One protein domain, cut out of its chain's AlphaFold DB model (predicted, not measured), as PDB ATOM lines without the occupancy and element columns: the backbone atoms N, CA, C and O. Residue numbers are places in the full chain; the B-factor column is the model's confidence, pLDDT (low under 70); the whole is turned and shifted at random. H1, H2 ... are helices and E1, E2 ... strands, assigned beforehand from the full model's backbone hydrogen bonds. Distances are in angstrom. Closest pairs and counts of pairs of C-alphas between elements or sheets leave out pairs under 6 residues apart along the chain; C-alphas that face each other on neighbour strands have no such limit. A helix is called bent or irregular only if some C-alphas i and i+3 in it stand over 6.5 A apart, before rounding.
ATOM      1  N   ILE A 169     -21.322 -38.007 -22.654       93.00
ATOM      2  CA  ILE A 169     -21.361 -38.234 -24.103       93.00
ATOM      3  C   ILE A 169     -20.345 -39.332 -24.461       93.00
ATOM      4  O   ILE A 169     -19.188 -39.226 -24.052       93.00
ATOM      5  N   PRO A 170     -20.724 -40.368 -25.237       91.81
ATOM      6  CA  PRO A 170     -19.834 -41.487 -25.537       91.81
ATOM      7  C   PRO A 170     -18.520 -41.072 -26.212       91.81
ATOM      8  O   PRO A 170     -18.524 -40.477 -27.290       91.81
ATOM      9  N   GLU A 171     -17.389 -41.488 -25.635       91.00
ATOM     10  CA  GLU A 171     -16.045 -41.199 -26.165       91.00
ATOM     11  C   GLU A 171     -15.779 -41.825 -27.544       91.00
ATOM     12  O   GLU A 171     -14.912 -41.357 -28.278       91.00
ATOM     13  N   VAL A 172     -16.544 -42.861 -27.919       92.12
ATOM     14  CA  VAL A 172     -16.473 -43.502 -29.246       92.12
ATOM     15  C   VAL A 172     -16.849 -42.543 -30.379       92.12
ATOM     16  O   VAL A 172     -16.414 -42.731 -31.515       92.12
ATOM     17  N   LEU A 173     -17.637 -41.504 -30.079       90.75
ATOM     18  CA  LEU A 173     -17.976 -40.473 -31.048       90.75
ATOM     19  C   LEU A 173     -16.745 -39.634 -31.384       90.75
ATOM     20  O   LEU A 173     -16.005 -39.206 -30.502       90.75
ATOM     21  N   ALA A 174     -16.568 -39.320 -32.662       88.12
ATOM     22  CA  ALA A 174     -15.591 -38.334 -33.093       88.12
ATOM     23  C   ALA A 174     -15.838 -36.977 -32.402       88.12
ATOM     24  O   ALA A 174     -16.978 -36.590 -32.148       88.12
ATOM     25  N   VAL A 175     -14.764 -36.243 -32.098       84.25
ATOM     26  CA  VAL A 175     -14.796 -35.007 -31.287       84.25
ATOM     27  C   VAL A 175     -15.753 -33.946 -31.849       84.25
ATOM     28  O   VAL A 175     -16.441 -33.249 -31.102       84.25
ATOM     29  N   ASP A 176     -15.838 -33.833 -33.172       82.75
ATOM     30  CA  ASP A 176     -16.769 -32.940 -33.860       82.75
ATOM     31  C   ASP A 176     -18.234 -33.364 -33.663       82.75
ATOM     32  O   ASP A 176     -19.095 -32.517 -33.410       82.75
ATOM     33  N   LEU A 177     -18.520 -34.669 -33.703       88.75
ATOM     34  CA  LEU A 177     -19.844 -35.204 -33.379       88.75
ATOM     35  C   LEU A 177     -20.180 -35.045 -31.897       88.75
ATOM     36  O   LEU A 177     -21.304 -34.654 -31.589       88.75
ATOM     37  N   GLN A 178     -19.227 -35.261 -30.985       91.38
ATOM     38  CA  GLN A 178     -19.433 -35.025 -29.551       91.38
ATOM     39  C   GLN A 178     -19.863 -33.578 -29.284       91.38
ATOM     40  O   GLN A 178     -20.822 -33.344 -28.553       91.38
ATOM     41  N   ALA A 179     -19.222 -32.598 -29.930       86.88
ATOM     42  CA  ALA A 179     -19.595 -31.190 -29.798       86.88
ATOM     43  C   ALA A 179     -21.016 -30.897 -30.323       86.88
ATOM     44  O   ALA A 179     -21.753 -30.108 -29.725       86.88
ATOM     45  N   ARG A 180     -21.433 -31.551 -31.417       88.44
ATOM     46  CA  ARG A 180     -22.801 -31.433 -31.957       88.44
ATOM     47  C   ARG A 180     -23.831 -32.066 -31.018       88.44
ATOM     48  O   ARG A 180     -24.858 -31.446 -30.744       88.44
ATOM     49  N   VAL A 181     -23.535 -33.245 -30.466       91.94
ATOM     50  CA  VAL A 181     -24.374 -33.911 -29.455       91.94
ATOM     51  C   VAL A 181     -24.467 -33.066 -28.183       91.94
ATOM     52  O   VAL A 181     -25.560 -32.912 -27.642       91.94
ATOM     53  N   LEU A 182     -23.373 -32.438 -27.740       92.56
ATOM     54  CA  LEU A 182     -23.377 -31.544 -26.580       92.56
ATOM     55  C   LEU A 182     -24.313 -30.347 -26.782       92.56
ATOM     56  O   LEU A 182     -25.025 -29.960 -25.859       92.56
ATOM     57  N   ASN A 183     -24.355 -29.760 -27.979       90.44
ATOM     58  CA  ASN A 183     -25.270 -28.650 -28.254       90.44
ATOM     59  C   ASN A 183     -26.740 -29.077 -28.145       90.44
ATOM     60  O   ASN A 183     -27.525 -28.379 -27.499       90.44
ATOM     61  N   ALA A 184     -27.096 -30.245 -28.691       91.19
ATOM     62  CA  ALA A 184     -28.433 -30.810 -28.520       91.19
ATOM     63  C   ALA A 184     -28.725 -31.136 -27.042       91.19
ATOM     64  O   ALA A 184     -29.793 -30.796 -26.535       91.19
ATOM     65  N   HIS A 185     -27.754 -31.702 -26.316       92.38
ATOM     66  CA  HIS A 185     -27.870 -31.974 -24.881       92.38
ATOM     67  C   HIS A 185     -28.152 -30.698 -24.082       92.38
ATOM     68  O   HIS A 185     -29.073 -30.688 -23.271       92.38
ATOM     69  N   ARG A 186     -27.414 -29.608 -24.330       91.69
ATOM     70  CA  ARG A 186     -27.621 -28.311 -23.662       91.69
ATOM     71  C   ARG A 186     -29.040 -27.788 -23.873       91.69
ATOM     72  O   ARG A 186     -29.663 -27.318 -22.922       91.69
ATOM     73  N   GLU A 187     -29.564 -27.889 -25.095       90.88
ATOM     74  CA  GLU A 187     -30.940 -27.486 -25.392       90.88
ATOM     75  C   GLU A 187     -31.956 -28.334 -24.612       90.88
ATOM     76  O   GLU A 187     -32.852 -27.785 -23.963       90.88
ATOM     77  N   VAL A 188     -31.800 -29.658 -24.627       90.62
ATOM     78  CA  VAL A 188     -32.699 -30.590 -23.930       90.62
ATOM     79  C   VAL A 188     -32.623 -30.402 -22.417       90.62
ATOM     80  O   VAL A 188     -33.654 -30.289 -21.762       90.62
ATOM     81  N   ALA A 189     -31.425 -30.302 -21.845       89.50
ATOM     82  CA  ALA A 189     -31.226 -30.092 -20.414       89.50
ATOM     83  C   ALA A 189     -31.819 -28.755 -19.933       89.50
ATOM     84  O   ALA A 189     -32.265 -28.648 -18.785       89.50
ATOM     85  N   HIS A 190     -31.844 -27.741 -20.805       89.00
ATOM     86  CA  HIS A 190     -32.441 -26.440 -20.516       89.00
ATOM     87  C   HIS A 190     -33.970 -26.434 -20.662       89.00
ATOM     88  O   HIS A 190     -34.663 -25.889 -19.806       89.00
ATOM     89  N   THR A 191     -34.497 -27.015 -21.743       88.88
ATOM     90  CA  THR A 191     -35.922 -26.909 -22.112       88.88
ATOM     91  C   THR A 191     -36.778 -28.073 -21.627       88.88
ATOM     92  O   THR A 191     -37.991 -27.922 -21.499       88.88
ATOM     93  N   GLY A 192     -36.169 -29.234 -21.391       83.56
ATOM     94  CA  GLY A 192     -36.850 -30.501 -21.144       83.56
ATOM     95  C   GLY A 192     -37.623 -31.052 -22.346       83.56
ATOM     96  O   GLY A 192     -38.445 -31.946 -22.175       83.56
ATOM     97  N   GLN A 193     -37.401 -30.510 -23.547       88.88
ATOM     98  CA  GLN A 193     -38.166 -30.825 -24.755       88.88
ATOM     99  C   GLN A 193     -37.258 -31.346 -25.874       88.88
ATOM    100  O   GLN A 193     -36.040 -31.205 -25.817       88.88
ATOM    101  N   CYS A 194     -37.870 -31.915 -26.915       89.88
ATOM    102  CA  CYS A 194     -37.175 -32.311 -28.139       89.88
ATOM    103  C   CYS A 194     -36.380 -31.134 -28.741       89.88
ATOM    104  O   CYS A 194     -36.933 -30.028 -28.809       89.88
ATOM    105  N   PRO A 195     -35.147 -31.360 -29.247       89.94
ATOM    106  CA  PRO A 195     -34.342 -30.319 -29.876       89.94
ATOM    107  C   PRO A 195     -35.117 -29.577 -30.959       89.94
ATOM    108  O   PRO A 195     -35.822 -30.197 -31.772       89.94
ATOM    109  N   LYS A 196     -34.989 -28.249 -30.980       87.06
ATOM    110  CA  LYS A 196     -35.597 -27.430 -32.026       87.06
ATOM    111  C   LYS A 196     -34.741 -27.418 -33.277       87.06
ATOM    112  O   LYS A 196     -35.308 -27.346 -34.370       87.06
ATOM    113  N   ASP A 197     -33.428 -27.471 -33.107       85.81
ATOM    114  CA  ASP A 197     -32.490 -27.492 -34.215       85.81
ATOM    115  C   ASP A 197     -32.646 -28.782 -35.033       85.81
ATOM    116  O   ASP A 197     -32.631 -29.892 -34.498       85.81
ATOM    117  N   ILE A 198     -32.827 -28.629 -36.346       80.31
ATOM    118  CA  ILE A 198     -32.952 -29.758 -37.272       80.31
ATOM    119  C   ILE A 198     -31.620 -30.510 -37.354       80.31
ATOM    120  O   ILE A 198     -31.627 -31.733 -37.507       80.31
ATOM    121  N   ASP A 199     -30.491 -29.817 -37.175       82.88
ATOM    122  CA  ASP A 199     -29.162 -30.424 -37.246       82.88
ATOM    123  C   ASP A 199     -28.971 -31.530 -36.201       82.88
ATOM    124  O   ASP A 199     -28.286 -32.516 -36.480       82.88
ATOM    125  N   ALA A 200     -29.657 -31.445 -35.054       80.69
ATOM    126  CA  ALA A 200     -29.672 -32.493 -34.033       80.69
ATOM    127  C   ALA A 200     -30.237 -33.833 -34.545       80.69
ATOM    128  O   ALA A 200     -29.863 -34.893 -34.049       80.69
ATOM    129  N   TYR A 201     -31.108 -33.805 -35.559       81.94
ATOM    130  CA  TYR A 201     -31.680 -35.002 -36.185       81.94
ATOM    131  C   TYR A 201     -30.934 -35.415 -37.455       81.94
ATOM    132  O   TYR A 201     -30.964 -36.581 -37.847       81.94
ATOM    133  N   MET A 202     -30.254 -34.473 -38.112       70.50
ATOM    134  CA  MET A 202     -29.523 -34.744 -39.352       70.50
ATOM    135  C   MET A 202     -28.256 -35.574 -39.122       70.50
ATOM    136  O   MET A 202     -27.823 -36.277 -40.030       70.50
ATOM    137  N   VAL A 203     -27.700 -35.546 -37.907       83.44
ATOM    138  CA  VAL A 203     -26.507 -36.321 -37.521       83.44
ATOM    139  C   VAL A 203     -26.768 -37.762 -37.140       83.44
ATOM    140  O   VAL A 203     -25.815 -38.511 -36.955       83.44
ATOM    141  N   LEU A 204     -28.028 -38.171 -36.976       86.88
ATOM    142  CA  LEU A 204     -28.326 -39.428 -36.291       86.88
ATOM    143  C   LEU A 204     -27.731 -40.646 -37.001       86.88
ATOM    144  O   LEU A 204     -27.355 -41.599 -36.330       86.88
ATOM    145  N   PHE A 205     -27.586 -40.605 -38.328       88.12
ATOM    146  CA  PHE A 205     -26.932 -41.685 -39.068       88.12
ATOM    147  C   PHE A 205     -25.411 -41.729 -38.829       88.12
ATOM    148  O   PHE A 205     -24.859 -42.800 -38.608       88.12
ATOM    149  N   GLU A 206     -24.734 -40.574 -38.811       91.81
ATOM    150  CA  GLU A 206     -23.297 -40.484 -38.489       91.81
ATOM    151  C   GLU A 206     -23.020 -40.936 -37.049       91.81
ATOM    152  O   GLU A 206     -22.046 -41.641 -36.795       91.81
ATOM    153  N   VAL A 207     -23.910 -40.565 -36.123       93.19
ATOM    154  CA  VAL A 207     -23.887 -41.023 -34.729       93.19
ATOM    155  C   VAL A 207     -24.100 -42.535 -34.674       93.19
ATOM    156  O   VAL A 207     -23.276 -43.227 -34.082       93.19
ATOM    157  N   TRP A 208     -25.149 -43.057 -35.324       92.81
ATOM    158  CA  TRP A 208     -25.460 -44.490 -35.378       92.81
ATOM    159  C   TRP A 208     -24.254 -45.318 -35.819       92.81
ATOM    160  O   TRP A 208     -23.886 -46.255 -35.120       92.81
ATOM    161  N   GLU A 209     -23.593 -44.952 -36.918       93.69
ATOM    162  CA  GLU A 209     -22.448 -45.710 -37.434       93.69
ATOM    163  C   GLU A 209     -21.291 -45.846 -36.433       93.69
ATOM    164  O   GLU A 209     -20.518 -46.798 -36.533       93.69
ATOM    165  N   GLN A 210     -21.187 -44.938 -35.458       93.81
ATOM    166  CA  GLN A 210     -20.145 -44.954 -34.427       93.81
ATOM    167  C   GLN A 210     -20.610 -45.570 -33.102       93.81
ATOM    168  O   GLN A 210     -19.787 -46.104 -32.364       93.81
ATOM    169  N   VAL A 211     -21.911 -45.523 -32.792       93.00
ATOM    170  CA  VAL A 211     -22.453 -46.022 -31.512       93.00
ATOM    171  C   VAL A 211     -23.198 -47.351 -31.625       93.00
ATOM    172  O   VAL A 211     -23.542 -47.934 -30.600       93.00
ATOM    173  N   LYS A 212     -23.437 -47.871 -32.835       91.06
ATOM    174  CA  LYS A 212     -24.173 -49.126 -33.087       91.06
ATOM    175  C   LYS A 212     -23.544 -50.381 -32.489       91.06
ATOM    176  O   LYS A 212     -24.154 -51.433 -32.569       91.06
ATOM    177  N   ASP A 213     -22.368 -50.323 -31.884       90.12
ATOM    178  CA  ASP A 213     -21.785 -51.471 -31.180       90.12
ATOM    179  C   ASP A 213     -21.809 -51.281 -29.654       90.12
ATOM    180  O   ASP A 213     -21.425 -52.180 -28.910       90.12
ATOM    181  N   LEU A 214     -22.320 -50.143 -29.158       90.12
ATOM    182  CA  LEU A 214     -22.466 -49.908 -27.723       90.12
ATOM    183  C   LEU A 214     -23.571 -50.799 -27.127       90.12
ATOM    184  O   LEU A 214     -24.675 -50.876 -27.687       90.12
ATOM    185  N   PRO A 215     -23.309 -51.460 -25.984       87.44
ATOM    186  CA  PRO A 215     -24.308 -52.278 -25.313       87.44
ATOM    187  C   PRO A 215     -25.475 -51.416 -24.817       87.44
ATOM    188  O   PRO A 215     -25.289 -50.266 -24.416       87.44
ATOM    189  N   MET A 216     -26.684 -51.977 -24.828       88.25
ATOM    190  CA  MET A 216     -27.812 -51.378 -24.126       88.25
ATOM    191  C   MET A 216     -27.741 -51.780 -22.659       88.25
ATOM    192  O   MET A 216     -27.823 -52.960 -22.323       88.25
ATOM    193  N   ASP A 217     -27.640 -50.796 -21.773       86.81
ATOM    194  CA  ASP A 217     -27.816 -51.027 -20.345       86.81
ATOM    195  C   ASP A 217     -29.303 -50.901 -20.001       86.81
ATOM    196  O   ASP A 217     -29.831 -49.808 -19.794       86.81
ATOM    197  N   LEU A 218     -30.003 -52.037 -19.967       85.75
ATOM    198  CA  LEU A 218     -31.427 -52.074 -19.636       85.75
ATOM    199  C   LEU A 218     -31.755 -51.496 -18.259       85.75
ATOM    200  O   LEU A 218     -32.856 -50.970 -18.081       85.75
ATOM    201  N   VAL A 219     -30.851 -51.627 -17.288       89.00
ATOM    202  CA  VAL A 219     -31.075 -51.119 -15.932       89.00
ATOM    203  C   VAL A 219     -31.037 -49.600 -15.977       89.00
ATOM    204  O   VAL A 219     -32.014 -48.963 -15.587       89.00
ATOM    205  N   LEU A 220     -29.985 -49.032 -16.570       89.38
ATOM    206  CA  LEU A 220     -29.848 -47.590 -16.778       89.38
ATOM    207  C   LEU A 220     -31.023 -47.013 -17.578       89.38
ATOM    208  O   LEU A 220     -31.628 -46.015 -17.182       89.38
ATOM    209  N   ILE A 221     -31.372 -47.651 -18.699       89.88
ATOM    210  CA  ILE A 221     -32.469 -47.209 -19.563       89.88
ATOM    211  C   ILE A 221     -33.793 -47.247 -18.788       89.88
ATOM    212  O   ILE A 221     -34.565 -46.291 -18.852       89.88
ATOM    213  N   ASN A 222     -34.072 -48.312 -18.032       91.25
ATOM    214  CA  ASN A 222     -35.273 -48.371 -17.203       91.25
ATOM    215  C   ASN A 222     -35.261 -47.298 -16.108       91.25
ATOM    216  O   ASN A 222     -36.282 -46.653 -15.897       91.25
ATOM    217  N   ASP A 223     -34.137 -47.059 -15.443       91.56
ATOM    218  CA  ASP A 223     -34.062 -46.061 -14.376       91.56
ATOM    219  C   ASP A 223     -34.290 -44.633 -14.879       91.56
ATOM    220  O   ASP A 223     -34.906 -43.828 -14.179       91.56
ATOM    221  N   LEU A 224     -33.883 -44.337 -16.115       90.62
ATOM    222  CA  LEU A 224     -34.028 -43.011 -16.717       90.62
ATOM    223  C   LEU A 224     -35.351 -42.814 -17.474       90.62
ATOM    224  O   LEU A 224     -35.897 -41.706 -17.476       90.62
ATOM    225  N   LEU A 225     -35.901 -43.865 -18.090       90.44
ATOM    226  CA  LEU A 225     -37.101 -43.770 -18.935       90.44
ATOM    227  C   LEU A 225     -38.398 -44.230 -18.246       90.44
ATOM    228  O   LEU A 225     -39.490 -44.028 -18.792       90.44
ATOM    229  N   ASN A 226     -38.308 -44.823 -17.053       90.50
ATOM    230  CA  ASN A 226     -39.470 -45.223 -16.268       90.50
ATOM    231  C   ASN A 226     -39.887 -44.102 -15.303       90.50
ATOM    232  O   ASN A 226     -39.130 -43.787 -14.385       90.50
ATOM    233  N   PRO A 227     -41.121 -43.568 -15.397       85.31
ATOM    234  CA  PRO A 227     -41.596 -42.485 -14.531       85.31
ATOM    235  C   PRO A 227     -41.615 -42.845 -13.038       85.31
ATOM    236  O   PRO A 227     -41.683 -41.960 -12.187       85.31
ATOM    237  N   LYS A 228     -41.577 -44.143 -12.700       88.31
ATOM    238  CA  LYS A 228     -41.477 -44.611 -11.313       88.31
ATOM    239  C   LYS A 228     -40.062 -44.495 -10.740       88.31
ATOM    240  O   LYS A 228     -39.940 -44.359  -9.528       88.31
ATOM    241  N   ASN A 229     -39.037 -44.540 -11.590       89.31
ATOM    242  CA  ASN A 229     -37.630 -44.563 -11.184       89.31
ATOM    243  C   ASN A 229     -36.938 -43.221 -11.467       89.31
ATOM    244  O   ASN A 229     -36.110 -42.777 -10.679       89.31
ATOM    245  N   ASN A 230     -37.335 -42.523 -12.534       89.06
ATOM    246  CA  ASN A 230     -36.650 -41.326 -13.022       89.06
ATOM    247  C   ASN A 230     -37.011 -40.024 -12.277       89.06
ATOM    248  O   ASN A 230     -36.641 -38.936 -12.720       89.06
ATOM    249  N   GLY A 231     -37.761 -40.114 -11.174       87.19
ATOM    250  CA  GLY A 231     -38.221 -38.953 -10.410       87.19
ATOM    251  C   GLY A 231     -39.348 -38.158 -11.079       87.19
ATOM    252  O   GLY A 231     -39.439 -36.958 -10.854       87.19
ATOM    253  N   GLN A 232     -40.199 -38.811 -11.881       85.69
ATOM    254  CA  GLN A 232     -41.303 -38.197 -12.642       85.69
ATOM    255  C   GLN A 232     -40.867 -37.222 -13.747       85.69
ATOM    256  O   GLN A 232     -41.682 -36.437 -14.234       85.69
ATOM    257  N   LYS A 233     -39.607 -37.306 -14.178       89.56
ATOM    258  CA  LYS A 233     -39.083 -36.559 -15.323       89.56
ATOM    259  C   LYS A 233     -39.878 -36.869 -16.591       89.56
ATOM    260  O   LYS A 233     -40.216 -38.032 -16.852       89.56
ATOM    261  N   ALA A 234     -40.146 -35.837 -17.388       88.81
ATOM    262  CA  ALA A 234     -40.832 -35.984 -18.665       88.81
ATOM    263  C   ALA A 234     -39.934 -36.707 -19.676       88.81
ATOM    264  O   ALA A 234     -38.760 -36.379 -19.829       88.81
ATOM    265  N   VAL A 235     -40.491 -37.686 -20.385       91.69
ATOM    266  CA  VAL A 235     -39.778 -38.435 -21.421       91.69
ATOM    267  C   VAL A 235     -40.509 -38.243 -22.742       91.69
ATOM    268  O   VAL A 235     -41.727 -38.437 -22.827       91.69
ATOM    269  N   HIS A 236     -39.766 -37.851 -23.770       91.38
ATOM    270  CA  HIS A 236     -40.296 -37.619 -25.109       91.38
ATOM    271  C   HIS A 236     -39.542 -38.457 -26.134       91.38
ATOM    272  O   HIS A 236     -38.317 -38.511 -26.089       91.38
ATOM    273  N   SER A 237     -40.272 -39.086 -27.056       89.94
ATOM    274  CA  SER A 237     -39.707 -39.610 -28.303       89.94
ATOM    275  C   SER A 237     -39.839 -38.528 -29.373       89.94
ATOM    276  O   SER A 237     -40.881 -37.876 -29.506       89.94
ATOM    277  N   CYS A 238     -38.745 -38.286 -30.080       89.69
ATOM    278  CA  CYS A 238     -38.553 -37.184 -31.003       89.69
ATOM    279  C   CYS A 238     -38.071 -37.741 -32.343       89.69
ATOM    280  O   CYS A 238     -37.104 -38.497 -32.406       89.69
ATOM    281  N   ALA A 239     -38.685 -37.317 -33.442       87.38
ATOM    282  CA  ALA A 239     -38.253 -37.707 -34.779       87.38
ATOM    283  C   ALA A 239     -38.398 -36.550 -35.766       87.38
ATOM    284  O   ALA A 239     -39.245 -35.667 -35.609       87.38
ATOM    285  N   PHE A 240     -37.609 -36.583 -36.836       83.50
ATOM    286  CA  PHE A 240     -37.706 -35.621 -37.927       83.50
ATOM    287  C   PHE A 240     -37.898 -36.341 -39.260       83.50
ATOM    288  O   PHE A 240     -37.137 -37.240 -39.611       83.50
ATOM    289  N   SER A 241     -38.921 -35.941 -40.016       77.56
ATOM    290  CA  SER A 241     -39.112 -36.407 -41.386       77.56
ATOM    291  C   SER A 241     -38.549 -35.393 -42.371       77.56
ATOM    292  O   SER A 241     -39.048 -34.271 -42.458       77.56
ATOM    293  N   ARG A 242     -37.561 -35.825 -43.160       75.25
ATOM    294  CA  ARG A 242     -37.005 -35.033 -44.266       75.25
ATOM    295  C   ARG A 242     -38.007 -34.837 -45.405       75.25
ATOM    296  O   ARG A 242     -38.058 -33.753 -45.966       75.25
ATOM    297  N   GLU A 243     -38.806 -35.860 -45.715       75.31
ATOM    298  CA  GLU A 243     -39.826 -35.821 -46.777       75.31
ATOM    299  C   GLU A 243     -40.866 -34.726 -46.515       75.31
ATOM    300  O   GLU A 243     -41.191 -33.940 -47.399       75.31
ATOM    301  N   TRP A 244     -41.339 -34.641 -45.270       79.00
ATOM    302  CA  TRP A 244     -42.388 -33.701 -44.871       79.00
ATOM    303  C   TRP A 244     -41.844 -32.425 -44.220       79.00
ATOM    304  O   TRP A 244     -42.632 -31.574 -43.813       79.00
ATOM    305  N   ASN A 245     -40.516 -32.311 -44.079       79.94
ATOM    306  CA  ASN A 245     -39.822 -31.270 -43.316       79.94
ATOM    307  C   ASN A 245     -40.507 -30.980 -41.964       79.94
ATOM    308  O   ASN A 245     -40.787 -29.833 -41.604       79.94
ATOM    309  N   LYS A 246     -40.864 -32.048 -41.242       82.50
ATOM    310  CA  LYS A 246     -41.721 -31.976 -40.055       82.50
ATOM    311  C   LYS A 246     -41.091 -32.705 -38.880       82.50
ATOM    312  O   LYS A 246     -40.632 -33.840 -39.009       82.50
ATOM    313  N   ARG A 247     -41.119 -32.045 -37.722       82.81
ATOM    314  CA  ARG A 247     -40.761 -32.627 -36.426       82.81
ATOM    315  C   ARG A 247     -41.977 -33.299 -35.804       82.81
ATOM    316  O   ARG A 247     -43.083 -32.757 -35.846       82.81
ATOM    317  N   TYR A 248     -41.734 -34.450 -35.209       82.50
ATOM    318  CA  TYR A 248     -42.683 -35.232 -34.439       82.50
ATOM    319  C   TYR A 248     -42.142 -35.326 -33.017       82.50
ATOM    320  O   TYR A 248     -40.946 -35.532 -32.817       82.50
ATOM    321  N   SER A 249     -43.020 -35.117 -32.046       86.19
ATOM    322  CA  SER A 249     -42.711 -35.234 -30.628       86.19
ATOM    323  C   SER A 249     -43.922 -35.830 -29.940       86.19
ATOM    324  O   SER A 249     -45.046 -35.375 -30.162       86.19
ATOM    325  N   GLU A 250     -43.686 -36.838 -29.118       85.56
ATOM    326  CA  GLU A 250     -44.725 -37.494 -28.344       85.56
ATOM    327  C   GLU A 250     -44.209 -37.901 -26.972       85.56
ATOM    328  O   GLU A 250     -43.014 -38.132 -26.778       85.56
ATOM    329  N   SER A 251     -45.109 -37.973 -25.992       85.62
ATOM    330  CA  SER A 251     -44.754 -38.507 -24.679       85.62
ATOM    331  C   SER A 251     -44.446 -39.993 -24.806       85.62
ATOM    332  O   SER A 251     -45.248 -40.751 -25.356       85.62
ATOM    333  N   ALA A 252     -43.309 -40.397 -24.253       85.56
ATOM    334  CA  ALA A 252     -42.845 -41.771 -24.251       85.56
ATOM    335  C   ALA A 252     -42.679 -42.273 -22.814       85.56
ATOM    336  O   ALA A 252     -42.358 -41.511 -21.909       85.56
ATOM    337  N   VAL A 253     -42.918 -43.560 -22.585       85.06
ATOM    338  CA  VAL A 253     -42.684 -44.220 -21.296       85.06
ATOM    339  C   VAL A 253     -42.148 -45.618 -21.559       85.06
ATOM    340  O   VAL A 253     -42.813 -46.399 -22.239       85.06
ATOM    341  N   LEU A 254     -40.996 -45.956 -20.977       86.44
ATOM    342  CA  LEU A 254     -40.462 -47.318 -20.988       86.44
ATOM    343  C   LEU A 254     -40.467 -47.886 -19.567       86.44
ATOM    344  O   LEU A 254     -39.938 -47.281 -18.643       86.44
ATOM    345  N   GLN A 255     -41.078 -49.052 -19.386       88.56
ATOM    346  CA  GLN A 255     -41.116 -49.761 -18.108       88.56
ATOM    347  C   GLN A 255     -40.615 -51.179 -18.306       88.56
ATOM    348  O   GLN A 255     -41.326 -52.003 -18.886       88.56
ATOM    349  N   CYS A 256     -39.421 -51.472 -17.810       86.38
ATOM    350  CA  CYS A 256     -38.836 -52.798 -17.894       86.38
ATOM    351  C   CYS A 256     -39.053 -53.582 -16.601       86.38
ATOM    352  O   CYS A 256     -38.948 -53.055 -15.495       86.38
ATOM    353  N   ASN A 257     -39.372 -54.862 -16.754       84.06
ATOM    354  CA  ASN A 257     -39.195 -55.861 -15.720       84.06
ATOM    355  C   ASN A 257     -37.879 -56.577 -16.029       84.06
ATOM    356  O   ASN A 257     -37.835 -57.405 -16.939       84.06
ATOM    357  N   ILE A 258     -36.831 -56.203 -15.295       82.94
ATOM    358  CA  ILE A 258     -35.473 -56.712 -15.505       82.94
ATOM    359  C   ILE A 258     -35.415 -58.220 -15.234       82.94
ATOM    360  O   ILE A 258     -34.834 -58.941 -16.027       82.94
ATOM    361  N   ASP A 259     -36.100 -58.721 -14.201       81.50
ATOM    362  CA  ASP A 259     -36.099 -60.154 -13.862       81.50
ATOM    363  C   ASP A 259     -36.776 -61.022 -14.933       81.50
ATOM    364  O   ASP A 259     -36.449 -62.193 -15.115       81.50
ATOM    365  N   ALA A 260     -37.768 -60.457 -15.623       80.25
ATOM    366  CA  ALA A 260     -38.555 -61.153 -16.634       80.25
ATOM    367  C   ALA A 260     -38.169 -60.779 -18.075       80.25
ATOM    368  O   ALA A 260     -38.877 -61.177 -19.002       80.25
ATOM    369  N   ASN A 261     -37.088 -60.014 -18.264       80.31
ATOM    370  CA  ASN A 261     -36.521 -59.629 -19.560       80.31
ATOM    371  C   ASN A 261     -37.537 -59.031 -20.547       80.31
ATOM    372  O   ASN A 261     -37.479 -59.288 -21.749       80.31
ATOM    373  N   PHE A 262     -38.498 -58.243 -20.061       83.00
ATOM    374  CA  PHE A 262     -39.460 -57.576 -20.939       83.00
ATOM    375  C   PHE A 262     -39.648 -56.112 -20.564       83.00
ATOM    376  O   PHE A 262     -39.668 -55.748 -19.389       83.00
ATOM    377  N   CYS A 263     -39.885 -55.279 -21.571       82.88
ATOM    378  CA  CYS A 263     -40.209 -53.872 -21.427       82.88
ATOM    379  C   CYS A 263     -41.571 -53.559 -22.049       82.88
ATOM    380  O   CYS A 263     -41.962 -54.083 -23.091       82.88
ATOM    381  N   LYS A 264     -42.325 -52.683 -21.396       82.81
ATOM    382  CA  LYS A 264     -43.521 -52.056 -21.954       82.81
ATOM    383  C   LYS A 264     -43.137 -50.661 -22.408       82.81
ATOM    384  O   LYS A 264     -42.721 -49.858 -21.577       82.81
ATOM    385  N   TYR A 265     -43.292 -50.390 -23.696       79.69
ATOM    386  CA  TYR A 265     -43.019 -49.084 -24.279       79.69
ATOM    387  C   TYR A 265     -44.326 -48.449 -24.737       79.69
ATOM    388  O   TYR A 265     -45.107 -49.064 -25.466       79.69
ATOM    389  N   LYS A 266     -44.614 -47.240 -24.263       75.81
ATOM    390  CA  LYS A 266     -45.829 -46.505 -24.607       75.81
ATOM    391  C   LYS A 266     -45.452 -45.170 -25.230       75.81
ATOM    392  O   LYS A 266     -44.839 -44.350 -24.557       75.81
ATOM    393  N   GLN A 267     -45.904 -44.962 -26.458       72.81
ATOM    394  CA  GLN A 267     -45.905 -43.693 -27.181       72.81
ATOM    395  C   GLN A 267     -47.352 -43.183 -27.248       72.81
ATOM    396  O   GLN A 267     -48.296 -43.980 -27.284       72.81
ATOM    397  N   SER A 268     -47.559 -41.870 -27.114       56.72
ATOM    398  CA  SER A 268     -48.864 -41.317 -26.719       56.72
ATOM    399  C   SER A 268     -50.033 -41.628 -27.664       56.72
ATOM    400  O   SER A 268     -51.156 -41.756 -27.170       56.72
ATOM    401  N   GLU A 269     -49.795 -41.816 -28.967       57.59
ATOM    402  CA  GLU A 269     -50.861 -42.067 -29.954       57.59
ATOM    403  C   GLU A 269     -51.038 -43.552 -30.335       57.59
ATOM    404  O   GLU A 269     -52.135 -43.952 -30.732       57.59
ATOM    405  N   ASP A 270     -50.018 -44.396 -30.136       53.69
ATOM    406  CA  ASP A 270     -49.980 -45.775 -30.663       53.69
ATOM    407  C   ASP A 270     -50.275 -46.877 -29.622       53.69
ATOM    408  O   ASP A 270     -50.331 -48.070 -29.939       53.69
ATOM    409  N   GLY A 271     -50.545 -46.489 -28.373       62.12
ATOM    410  CA  GLY A 271     -50.845 -47.417 -27.282       62.12
ATOM    411  C   GLY A 271     -49.590 -48.049 -26.666       62.12
ATOM    412  O   GLY A 271     -48.468 -47.598 -26.874       62.12
ATOM    413  N   THR A 272     -49.776 -49.067 -25.821       68.88
ATOM    414  CA  THR A 272     -48.657 -49.746 -25.149       68.88
ATOM    415  C   THR A 272     -48.210 -50.955 -25.963       68.88
ATOM    416  O   THR A 272     -48.961 -51.923 -26.098       68.88
ATOM    417  N   THR A 273     -46.972 -50.925 -26.439       71.88
ATOM    418  CA  THR A 273     -46.289 -52.060 -27.068       71.88
ATOM    419  C   THR A 273     -45.485 -52.835 -26.026       71.88
ATOM    420  O   THR A 273     -45.043 -52.285 -25.010       71.88
ATOM    421  N   ARG A 274     -45.344 -54.145 -26.234       74.81
ATOM    422  CA  ARG A 274     -44.542 -55.018 -25.376       74.81
ATOM    423  C   ARG A 274     -43.340 -55.507 -26.170       74.81
ATOM    424  O   ARG A 274     -43.474 -55.878 -27.332       74.81
ATOM    425  N   TRP A 275     -42.197 -55.498 -25.512       79.38
ATOM    426  CA  TRP A 275     -40.908 -55.857 -26.064       79.38
ATOM    427  C   TRP A 275     -40.245 -56.864 -25.132       79.38
ATOM    428  O   TRP A 275     -40.281 -56.675 -23.917       79.38
ATOM    429  N   SER A 276     -39.659 -57.923 -25.671       80.25
ATOM    430  CA  SER A 276     -38.742 -58.806 -24.947       80.25
ATOM    431  C   SER A 276     -37.318 -58.369 -25.240       80.25
ATOM    432  O   SER A 276     -37.020 -58.023 -26.377       80.25
ATOM    433  N   PHE A 277     -36.436 -58.386 -24.254       80.06
ATOM    434  CA  PHE A 277     -35.033 -58.092 -24.499       80.06
ATOM    435  C   PHE A 277     -34.264 -59.360 -24.853       80.06
ATOM    436  O   PHE A 277     -34.368 -60.369 -24.152       80.06
ATOM    437  N   ASP A 278     -33.492 -59.276 -25.927       81.75
ATOM    438  CA  ASP A 278     -32.525 -60.285 -26.329       81.75
ATOM    439  C   ASP A 278     -31.123 -59.816 -25.923       81.75
ATOM    440  O   ASP A 278     -30.650 -58.778 -26.389       81.75
ATOM    441  N   TYR A 279     -30.487 -60.557 -25.011       79.62
ATOM    442  CA  TYR A 279     -29.151 -60.235 -24.500       79.62
ATOM    443  C   TYR A 279     -28.047 -60.539 -25.511       79.62
ATOM    444  O   TYR A 279     -27.019 -59.865 -25.479       79.62
ATOM    445  N   ASP A 280     -28.253 -61.531 -26.378       79.81
ATOM    446  CA  ASP A 280     -27.248 -61.951 -27.352       79.81
ATOM    447  C   ASP A 280     -27.209 -60.950 -28.511       79.81
ATOM    448  O   ASP A 280     -26.140 -60.494 -28.914       79.81
ATOM    449  N   GLU A 281     -28.386 -60.539 -28.986       78.69
ATOM    450  CA  GLU A 281     -28.533 -59.568 -30.075       78.69
ATOM    451  C   GLU A 281     -28.530 -58.107 -29.581       78.69
ATOM    452  O   GLU A 281     -28.441 -57.173 -30.378       78.69
ATOM    453  N   ASN A 282     -28.604 -57.883 -28.262       82.00
ATOM    454  CA  ASN A 282     -28.625 -56.563 -27.623       82.00
ATOM    455  C   ASN A 282     -29.720 -55.634 -28.199       82.00
ATOM    456  O   ASN A 282     -29.492 -54.457 -28.508       82.00
ATOM    457  N   VAL A 283     -30.931 -56.180 -28.348       81.00
ATOM    458  CA  VAL A 283     -32.101 -55.495 -28.920       81.00
ATOM    459  C   VAL A 283     -33.377 -55.782 -28.132       81.00
ATOM    460  O   VAL A 283     -33.527 -56.804 -27.463       81.00
ATOM    461  N   LEU A 284     -34.337 -54.865 -28.228       82.31
ATOM    462  CA  LEU A 284     -35.714 -55.089 -27.809       82.31
ATOM    463  C   LEU A 284     -36.486 -55.679 -28.995       82.31
ATOM    464  O   LEU A 284     -36.749 -54.989 -29.976       82.31
ATOM    465  N   ILE A 285     -36.878 -56.943 -28.883       80.50
ATOM    466  CA  ILE A 285     -37.671 -57.673 -29.873       80.50
ATOM    467  C   ILE A 285     -39.157 -57.439 -29.614       80.50
ATOM    468  O   ILE A 285     -39.650 -57.594 -28.494       80.50
ATOM    469  N   PHE A 286     -39.898 -57.079 -30.656       74.44
ATOM    470  CA  PHE A 286     -41.332 -56.820 -30.546       74.44
ATOM    471  C   PHE A 286     -42.127 -58.094 -30.211       74.44
ATOM    472  O   PHE A 286     -42.097 -59.080 -30.953       74.44
ATOM    473  N   GLU A 287     -42.939 -58.049 -29.149       68.94
ATOM    474  CA  GLU A 287     -43.858 -59.131 -28.787       68.94
ATOM    475  C   GLU A 287     -45.291 -58.829 -29.264       68.94
ATOM    476  O   GLU A 287     -45.990 -57.999 -28.669       68.94
ATOM    477  N   PRO A 288     -45.805 -59.525 -30.299       62.44
ATOM    478  CA  PRO A 288     -47.181 -59.333 -30.736       62.44
ATOM    479  C   PRO A 288     -48.171 -59.830 -29.677       62.44
ATOM    480  O   PRO A 288     -47.977 -60.887 -29.066       62.44
ATOM    481  N   LEU A 289     -49.294 -59.123 -29.525       55.84
ATOM    482  CA  LEU A 289     -50.383 -59.546 -28.645       55.84
ATOM    483  C   LEU A 289     -50.955 -60.894 -29.130       55.84
ATOM    484  O   LEU A 289     -51.468 -61.013 -30.247       55.84
ATOM    485  N   LYS A 290     -50.871 -61.929 -28.286       46.97
ATOM    486  CA  LYS A 290     -51.468 -63.251 -28.538       46.97
ATOM    487  C   LYS A 290     -52.770 -63.383 -27.751       46.97
ATOM    488  O   LYS A 290     -52.745 -63.354 -26.524       46.97
ATOM    489  N   VAL A 291     -53.890 -63.597 -28.443       43.19
ATOM    490  CA  VAL A 291     -55.164 -64.012 -27.826       43.19
ATOM    491  C   VAL A 291     -55.580 -65.330 -28.467       43.19
ATOM    492  O   VAL A 291     -55.733 -65.383 -29.682       43.19
ATOM    493  N   LEU A 292     -55.743 -66.394 -27.666       38.50
ATOM    494  CA  LEU A 292     -56.243 -67.707 -28.120       38.50
ATOM    495  C   LEU A 292     -55.570 -68.199 -29.422       38.50
ATOM    496  O   LEU A 292     -56.238 -68.537 -30.392       38.50
ATOM    497  N   PHE A 293     -54.231 -68.208 -29.450       41.66
ATOM    498  CA  PHE A 293     -53.396 -68.648 -30.587       41.66
ATOM    499  C   PHE A 293     -53.482 -67.803 -31.871       41.66
ATOM    500  O   PHE A 293     -52.695 -68.018 -32.793       41.66
ATOM    501  N   LEU A 294     -54.344 -66.788 -31.917       34.81
ATOM    502  CA  LEU A 294     -54.392 -65.799 -32.987       34.81
ATOM    503  C   LEU A 294     -53.438 -64.645 -32.647       34.81
ATOM    504  O   LEU A 294     -53.574 -63.970 -31.622       34.81
ATOM    505  N   LYS A 295     -52.436 -64.429 -33.510       43.19
ATOM    506  CA  LYS A 295     -51.588 -63.229 -33.471       43.19
ATOM    507  C   LYS A 295     -52.405 -62.068 -34.032       43.19
ATOM    508  O   LYS A 295     -52.577 -61.969 -35.246       43.19
ATOM    509  N   PHE A 296     -52.931 -61.210 -33.164       40.47
ATOM    510  CA  PHE A 296     -53.643 -60.014 -33.601       40.47
ATOM    511  C   PHE A 296     -52.654 -58.877 -33.849       40.47
ATOM    512  O   PHE A 296     -51.863 -58.533 -32.979       40.47
ATOM    513  N   GLY A 305     -45.793 -51.439 -42.277       49.75
ATOM    514  CA  GLY A 305     -44.400 -51.870 -42.424       49.75
ATOM    515  C   GLY A 305     -44.057 -53.233 -41.801       49.75
ATOM    516  O   GLY A 305     -44.893 -53.909 -41.197       49.75
ATOM    517  N   ALA A 306     -42.791 -53.632 -41.947       55.44
ATOM    518  CA  ALA A 306     -42.219 -54.805 -41.288       55.44
ATOM    519  C   ALA A 306     -42.117 -54.600 -39.762       55.44
ATOM    520  O   ALA A 306     -42.066 -53.469 -39.279       55.44
ATOM    521  N   VAL A 307     -42.099 -55.701 -39.003       61.16
ATOM    522  CA  VAL A 307     -41.726 -55.678 -37.578       61.16
ATOM    523  C   VAL A 307     -40.269 -55.233 -37.487       61.16
ATOM    524  O   VAL A 307     -39.441 -55.757 -38.233       61.16
ATOM    525  N   MET A 308     -39.999 -54.265 -36.617       73.56
ATOM    526  CA  MET A 308     -38.670 -53.707 -36.389       73.56
ATOM    527  C   MET A 308     -38.306 -53.913 -34.928       73.56
ATOM    528  O   MET A 308     -39.166 -53.718 -34.064       73.56
ATOM    529  N   ASP A 309     -37.060 -54.288 -34.679       81.88
ATOM    530  CA  ASP A 309     -36.511 -54.377 -33.333       81.88
ATOM    531  C   ASP A 309     -36.104 -52.976 -32.870       81.88
ATOM    532  O   ASP A 309     -35.751 -52.116 -33.676       81.88
ATOM    533  N   LEU A 310     -36.212 -52.704 -31.575       86.12
ATOM    534  CA  LEU A 310     -35.903 -51.398 -31.007       86.12
ATOM    535  C   LEU A 310     -34.536 -51.439 -30.329       86.12
ATOM    536  O   LEU A 310     -34.235 -52.330 -29.535       86.12
ATOM    537  N   ARG A 311     -33.730 -50.416 -30.593       89.81
ATOM    538  CA  ARG A 311     -32.485 -50.166 -29.883       89.81
ATOM    539  C   ARG A 311     -32.455 -48.746 -29.338       89.81
ATOM    540  O   ARG A 311     -32.743 -47.790 -30.052       89.81
ATOM    541  N   ILE A 312     -32.116 -48.626 -28.062       91.88
ATOM    542  CA  ILE A 312     -31.998 -47.377 -27.318       91.88
ATOM    543  C   ILE A 312     -30.553 -47.271 -26.837       91.88
ATOM    544  O   ILE A 312     -30.112 -48.070 -26.017       91.88
ATOM    545  N   ILE A 313     -29.810 -46.297 -27.359       92.94
ATOM    546  CA  ILE A 313     -28.379 -46.139 -27.066       92.94
ATOM    547  C   ILE A 313     -28.171 -44.807 -26.340       92.94
ATOM    548  O   ILE A 313     -28.618 -43.783 -26.855       92.94
ATOM    549  N   PRO A 314     -27.523 -44.774 -25.163       91.81
ATOM    550  CA  PRO A 314     -27.264 -43.520 -24.460       91.81
ATOM    551  C   PRO A 314     -26.344 -42.613 -25.287       91.81
ATOM    552  O   PRO A 314     -25.306 -43.051 -25.782       91.81
ATOM    553  N   LEU A 315     -26.739 -41.347 -25.447       92.44
ATOM    554  CA  LEU A 315     -25.941 -40.312 -26.119       92.44
ATOM    555  C   LEU A 315     -25.474 -39.217 -25.161       92.44
ATOM    556  O   LEU A 315     -24.498 -38.533 -25.455       92.44
ATOM    557  N   SER A 316     -26.199 -39.013 -24.065       92.06
ATOM    558  CA  SER A 316     -25.830 -38.156 -22.941       92.06
ATOM    559  C   SER A 316     -26.729 -38.474 -21.747       92.06
ATOM    560  O   SER A 316     -27.716 -39.204 -21.874       92.06
ATOM    561  N   SER A 317     -26.477 -37.834 -20.611       89.38
ATOM    562  CA  SER A 317     -27.311 -37.948 -19.405       89.38
ATOM    563  C   SER A 317     -28.784 -37.519 -19.580       89.38
ATOM    564  O   SER A 317     -29.609 -37.754 -18.696       89.38
ATOM    565  N   SER A 318     -29.146 -36.893 -20.708       89.75
ATOM    566  CA  SER A 318     -30.522 -36.462 -21.007       89.75
ATOM    567  C   SER A 318     -31.043 -36.903 -22.376       89.75
ATOM    568  O   SER A 318     -32.154 -36.515 -22.747       89.75
ATOM    569  N   MET A 319     -30.258 -37.654 -23.157       93.19
ATOM    570  CA  MET A 319     -30.618 -38.039 -24.524       93.19
ATOM    571  C   MET A 319     -30.172 -39.458 -24.863       93.19
ATOM    572  O   MET A 319     -29.064 -39.880 -24.541       93.19
ATOM    573  N   PHE A 320     -31.014 -40.153 -25.620       93.81
ATOM    574  CA  PHE A 320     -30.740 -41.468 -26.179       93.81
ATOM    575  C   PHE A 320     -31.034 -41.461 -27.676       93.81
ATOM    576  O   PHE A 320     -31.982 -40.817 -28.124       93.81
ATOM    577  N   LEU A 321     -30.254 -42.213 -28.441       93.81
ATOM    578  CA  LEU A 321     -30.575 -42.570 -29.812       93.81
ATOM    579  C   LEU A 321     -31.665 -43.636 -29.787       93.81
ATOM    580  O   LEU A 321     -31.490 -44.680 -29.162       93.81
ATOM    581  N   GLU A 322     -32.759 -43.385 -30.488       91.88
ATOM    582  CA  GLU A 322     -33.829 -44.350 -30.713       91.88
ATOM    583  C   GLU A 322     -33.706 -44.891 -32.136       91.88
ATOM    584  O   GLU A 322     -33.840 -44.142 -33.103       91.88
ATOM    585  N   ALA A 323     -33.430 -46.183 -32.280       89.88
ATOM    586  CA  ALA A 323     -33.234 -46.822 -33.572       89.88
ATOM    587  C   ALA A 323     -34.200 -47.996 -33.749       89.88
ATOM    588  O   ALA A 323     -34.204 -48.938 -32.959       89.88
ATOM    589  N   TYR A 324     -34.997 -47.942 -34.814       85.94
ATOM    590  CA  TYR A 324     -35.845 -49.050 -35.247       85.94
ATOM    591  C   TYR A 324     -35.120 -49.842 -36.325       85.94
ATOM    592  O   TYR A 324     -34.936 -49.352 -37.442       85.94
ATOM    593  N   ILE A 325     -34.690 -51.044 -35.969       83.75
ATOM    594  CA  ILE A 325     -33.821 -51.915 -36.748       83.75
ATOM    595  C   ILE A 325     -34.665 -52.884 -37.568       83.75
ATOM    596  O   ILE A 325     -35.594 -53.514 -37.063       83.75
ATOM    597  N   ASP A 326     -34.366 -52.988 -38.858       79.69
ATOM    598  CA  ASP A 326     -34.998 -53.968 -39.731       79.69
ATOM    599  C   ASP A 326     -34.325 -55.350 -39.638       79.69
ATOM    600  O   ASP A 326     -33.316 -55.553 -38.969       79.69
ATOM    601  N   LYS A 327     -34.864 -56.329 -40.370       73.25
ATOM    602  CA  LYS A 327     -34.321 -57.700 -40.399       73.25
ATOM    603  C   LYS A 327     -32.905 -57.811 -40.980       73.25
ATOM    604  O   LYS A 327     -32.324 -58.888 -40.910       73.25
ATOM    605  N   SER A 328     -32.397 -56.761 -41.623       76.44
ATOM    606  CA  SER A 328     -31.030 -56.705 -42.145       76.44
ATOM    607  C   SER A 328     -30.031 -56.140 -41.132       76.44
ATOM    608  O   SER A 328     -28.836 -56.122 -41.416       76.44
ATOM    609  N   GLY A 329     -30.499 -55.706 -39.954       75.31
ATOM    610  CA  GLY A 329     -29.662 -55.101 -38.920       75.31
ATOM    611  C   GLY A 329     -29.405 -53.606 -39.136       75.31
ATOM    612  O   GLY A 329     -28.571 -53.025 -38.442       75.31
ATOM    613  N   LEU A 330     -30.103 -52.967 -40.083       81.69
ATOM    614  CA  LEU A 330     -29.959 -51.541 -40.379       81.69
ATOM    615  C   LEU A 330     -31.119 -50.730 -39.789       81.69
ATOM    616  O   LEU A 330     -32.250 -51.221 -39.725       81.69
ATOM    617  N   PRO A 331     -30.880 -49.471 -39.377       84.25
ATOM    618  CA  PRO A 331     -31.943 -48.627 -38.867       84.25
ATOM    619  C   PRO A 331     -32.852 -48.179 -40.016       84.25
ATOM    620  O   PRO A 331     -32.474 -47.367 -40.860       84.25
ATOM    621  N   ALA A 332     -34.089 -48.665 -40.017       80.88
ATOM    622  CA  ALA A 332     -35.135 -48.185 -40.911       80.88
ATOM    623  C   ALA A 332     -35.658 -46.804 -40.482       80.88
ATOM    624  O   ALA A 332     -36.177 -46.038 -41.294       80.88
ATOM    625  N   THR A 333     -35.553 -46.466 -39.195       83.12
ATOM    626  CA  THR A 333     -35.869 -45.132 -38.670       83.12
ATOM    627  C   THR A 333     -34.970 -44.812 -37.482       83.12
ATOM    628  O   THR A 333     -34.739 -45.669 -36.631       83.12
ATOM    629  N   LEU A 334     -34.495 -43.566 -37.429       88.38
ATOM    630  CA  LEU A 334     -33.742 -43.007 -36.311       88.38
ATOM    631  C   LEU A 334     -34.520 -41.844 -35.689       88.38
ATOM    632  O   LEU A 334     -35.152 -41.050 -36.394       88.38
ATOM    633  N   GLY A 335     -34.444 -41.747 -34.373       91.19
ATOM    634  CA  GLY A 335     -35.028 -40.701 -33.551       91.19
ATOM    635  C   GLY A 335     -34.182 -40.446 -32.308       91.19
ATOM    636  O   GLY A 335     -33.093 -40.995 -32.140       91.19
ATOM    637  N   LEU A 336     -34.695 -39.591 -31.436       93.06
ATOM    638  CA  LEU A 336     -34.102 -39.271 -30.148       93.06
ATOM    639  C   LEU A 336     -35.138 -39.503 -29.058       93.06
ATOM    640  O   LEU A 336     -36.270 -39.046 -29.180       93.06
ATOM    641  N   ILE A 337     -34.734 -40.128 -27.960       92.81
ATOM    642  CA  ILE A 337     -35.490 -40.068 -26.712       92.81
ATOM    643  C   ILE A 337     -34.826 -39.021 -25.827       92.81
ATOM    644  O   ILE A 337     -33.629 -39.099 -25.556       92.81
ATOM    645  N   THR A 338     -35.597 -38.046 -25.362       93.38
ATOM    646  CA  THR A 338     -35.121 -36.995 -24.461       93.38
ATOM    647  C   THR A 338     -35.748 -37.140 -23.089       93.38
ATOM    648  O   THR A 338     -36.954 -37.372 -22.984       93.38
ATOM    649  N   VAL A 339     -34.946 -36.927 -22.049       90.44
ATOM    650  CA  VAL A 339     -35.396 -36.895 -20.655       90.44
ATOM    651  C   VAL A 339     -35.288 -35.461 -20.146       90.44
ATOM    652  O   VAL A 339     -34.191 -34.931 -19.969       90.44
ATOM    653  N   GLY A 340     -36.439 -34.822 -19.953       82.69
ATOM    654  CA  GLY A 340     -36.579 -33.458 -19.457       82.69
ATOM    655  C   GLY A 340     -36.824 -33.384 -17.953       82.69
ATOM    656  O   GLY A 340     -37.075 -34.398 -17.306       82.69
ATOM    657  N   LYS A 341     -36.718 -32.177 -17.389       71.50
ATOM    658  CA  LYS A 341     -37.024 -31.924 -15.973       71.50
ATOM    659  C   LYS A 341     -38.504 -32.065 -15.656       71.50
ATOM    660  O   LYS A 341     -39.328 -31.711 -16.528       71.50
TER     661      LYS A 341
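AT A GLANCE: This is residues 169 to 296 and 305 to 341 of the 341 residues of an uncharacterized protein of Fibrobacter sp (UniProt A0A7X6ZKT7). One antiparallel sheet of eight strands curls like part of a barrel and folds back on itself round helix H4, its edge strands E5 and E6 coming together at one place. Helices H1 and H3 pack on the side made by E6, E7 and E8, and the short H2 is near E1 and E8, while residues 288 to 296 stick out as a thin arm. The printed part has 165 residues with four named helices and then eight named strands; the order across the sheet is E5, E4, E3, E2, E1, E8, E7, E6, and the class is mixed. It is compact, with a radius of gyration of the C-alphas of 15.5 A, and spans 51 by 36 by 32 A.

HOW THE PARTS SIT: Begin with E1, residues 235 to 241, E2, 246 to 257, E3, 262 to 267, E4, 271 to 278, and E5, 283 to 287: a meander, each strand the antiparallel neighbour of the one before. Look at N 239 and O 248, 2.9 A apart, for E1 and E2; N 255 and O 264, 2.9 A, for E2 and E3. E2 is staggered: residues 246 to 251 pair with E1, 252 to 257 with E3. A second meander is E6, 309 to 316, E7, 319 to 325, and E8, 331 to 339; N 311 and O 323 of E6 and E7 are 2.8 A apart. N 238 of E1 and O 336 of E8 are 2.7 A apart. In this folded sheet, one sheet bent back into two leaves, E5 E4 E3 E2 E1 face E7 E6, with E8 as the hinge. The closest C-alphas of E5 and E6 are those of Leu 284 and Leu 310, 4.9 A apart. The sheet curls round H4, residues 218 to 225; its closest C-alphas to E2 are Leu 225 and Leu 254, 5.3 A. H3, 204 to 211, is over E7 at a height over the sheet of 8.1 A, across the strands at 87 degrees on the local plane; C-alphas 204 and 321 are closest, 7.5 A. H1, 175 to 191, and H2, 199 to 202, only graze the sheet. They only just touch, with 3 pairs of C-alphas within 8 A, the closest those of Ala 184 and Ala 200, 5.9 A. In H1 and H4 every O i to N i+4 pair is within hydrogen-bond range, in H3 3 of 4; H2 is too short for one.

IN THESE COORDINATES: Find C-alpha 175 at (-14.796, -35.007, -31.287), where H1 begins its 24.4 A. E2 runs 34.2 A from C-alpha 246 at (-41.721, -31.976, -40.055). E8, 21.9 A long, ends at C-alpha 339, (-35.396, -36.895, -20.655).

THE WHOLE: The farthest C-alphas, Asp 176 and Leu 292, are 52.9 A apart. Residues 297 to 304 are not printed; C-alphas 296 and 305 stand 15.2 A apart across this cut. Of the links printed whole, none is long. Confidence is under 70 at residues 268 to 272, 287 to 296 and 305 to 307.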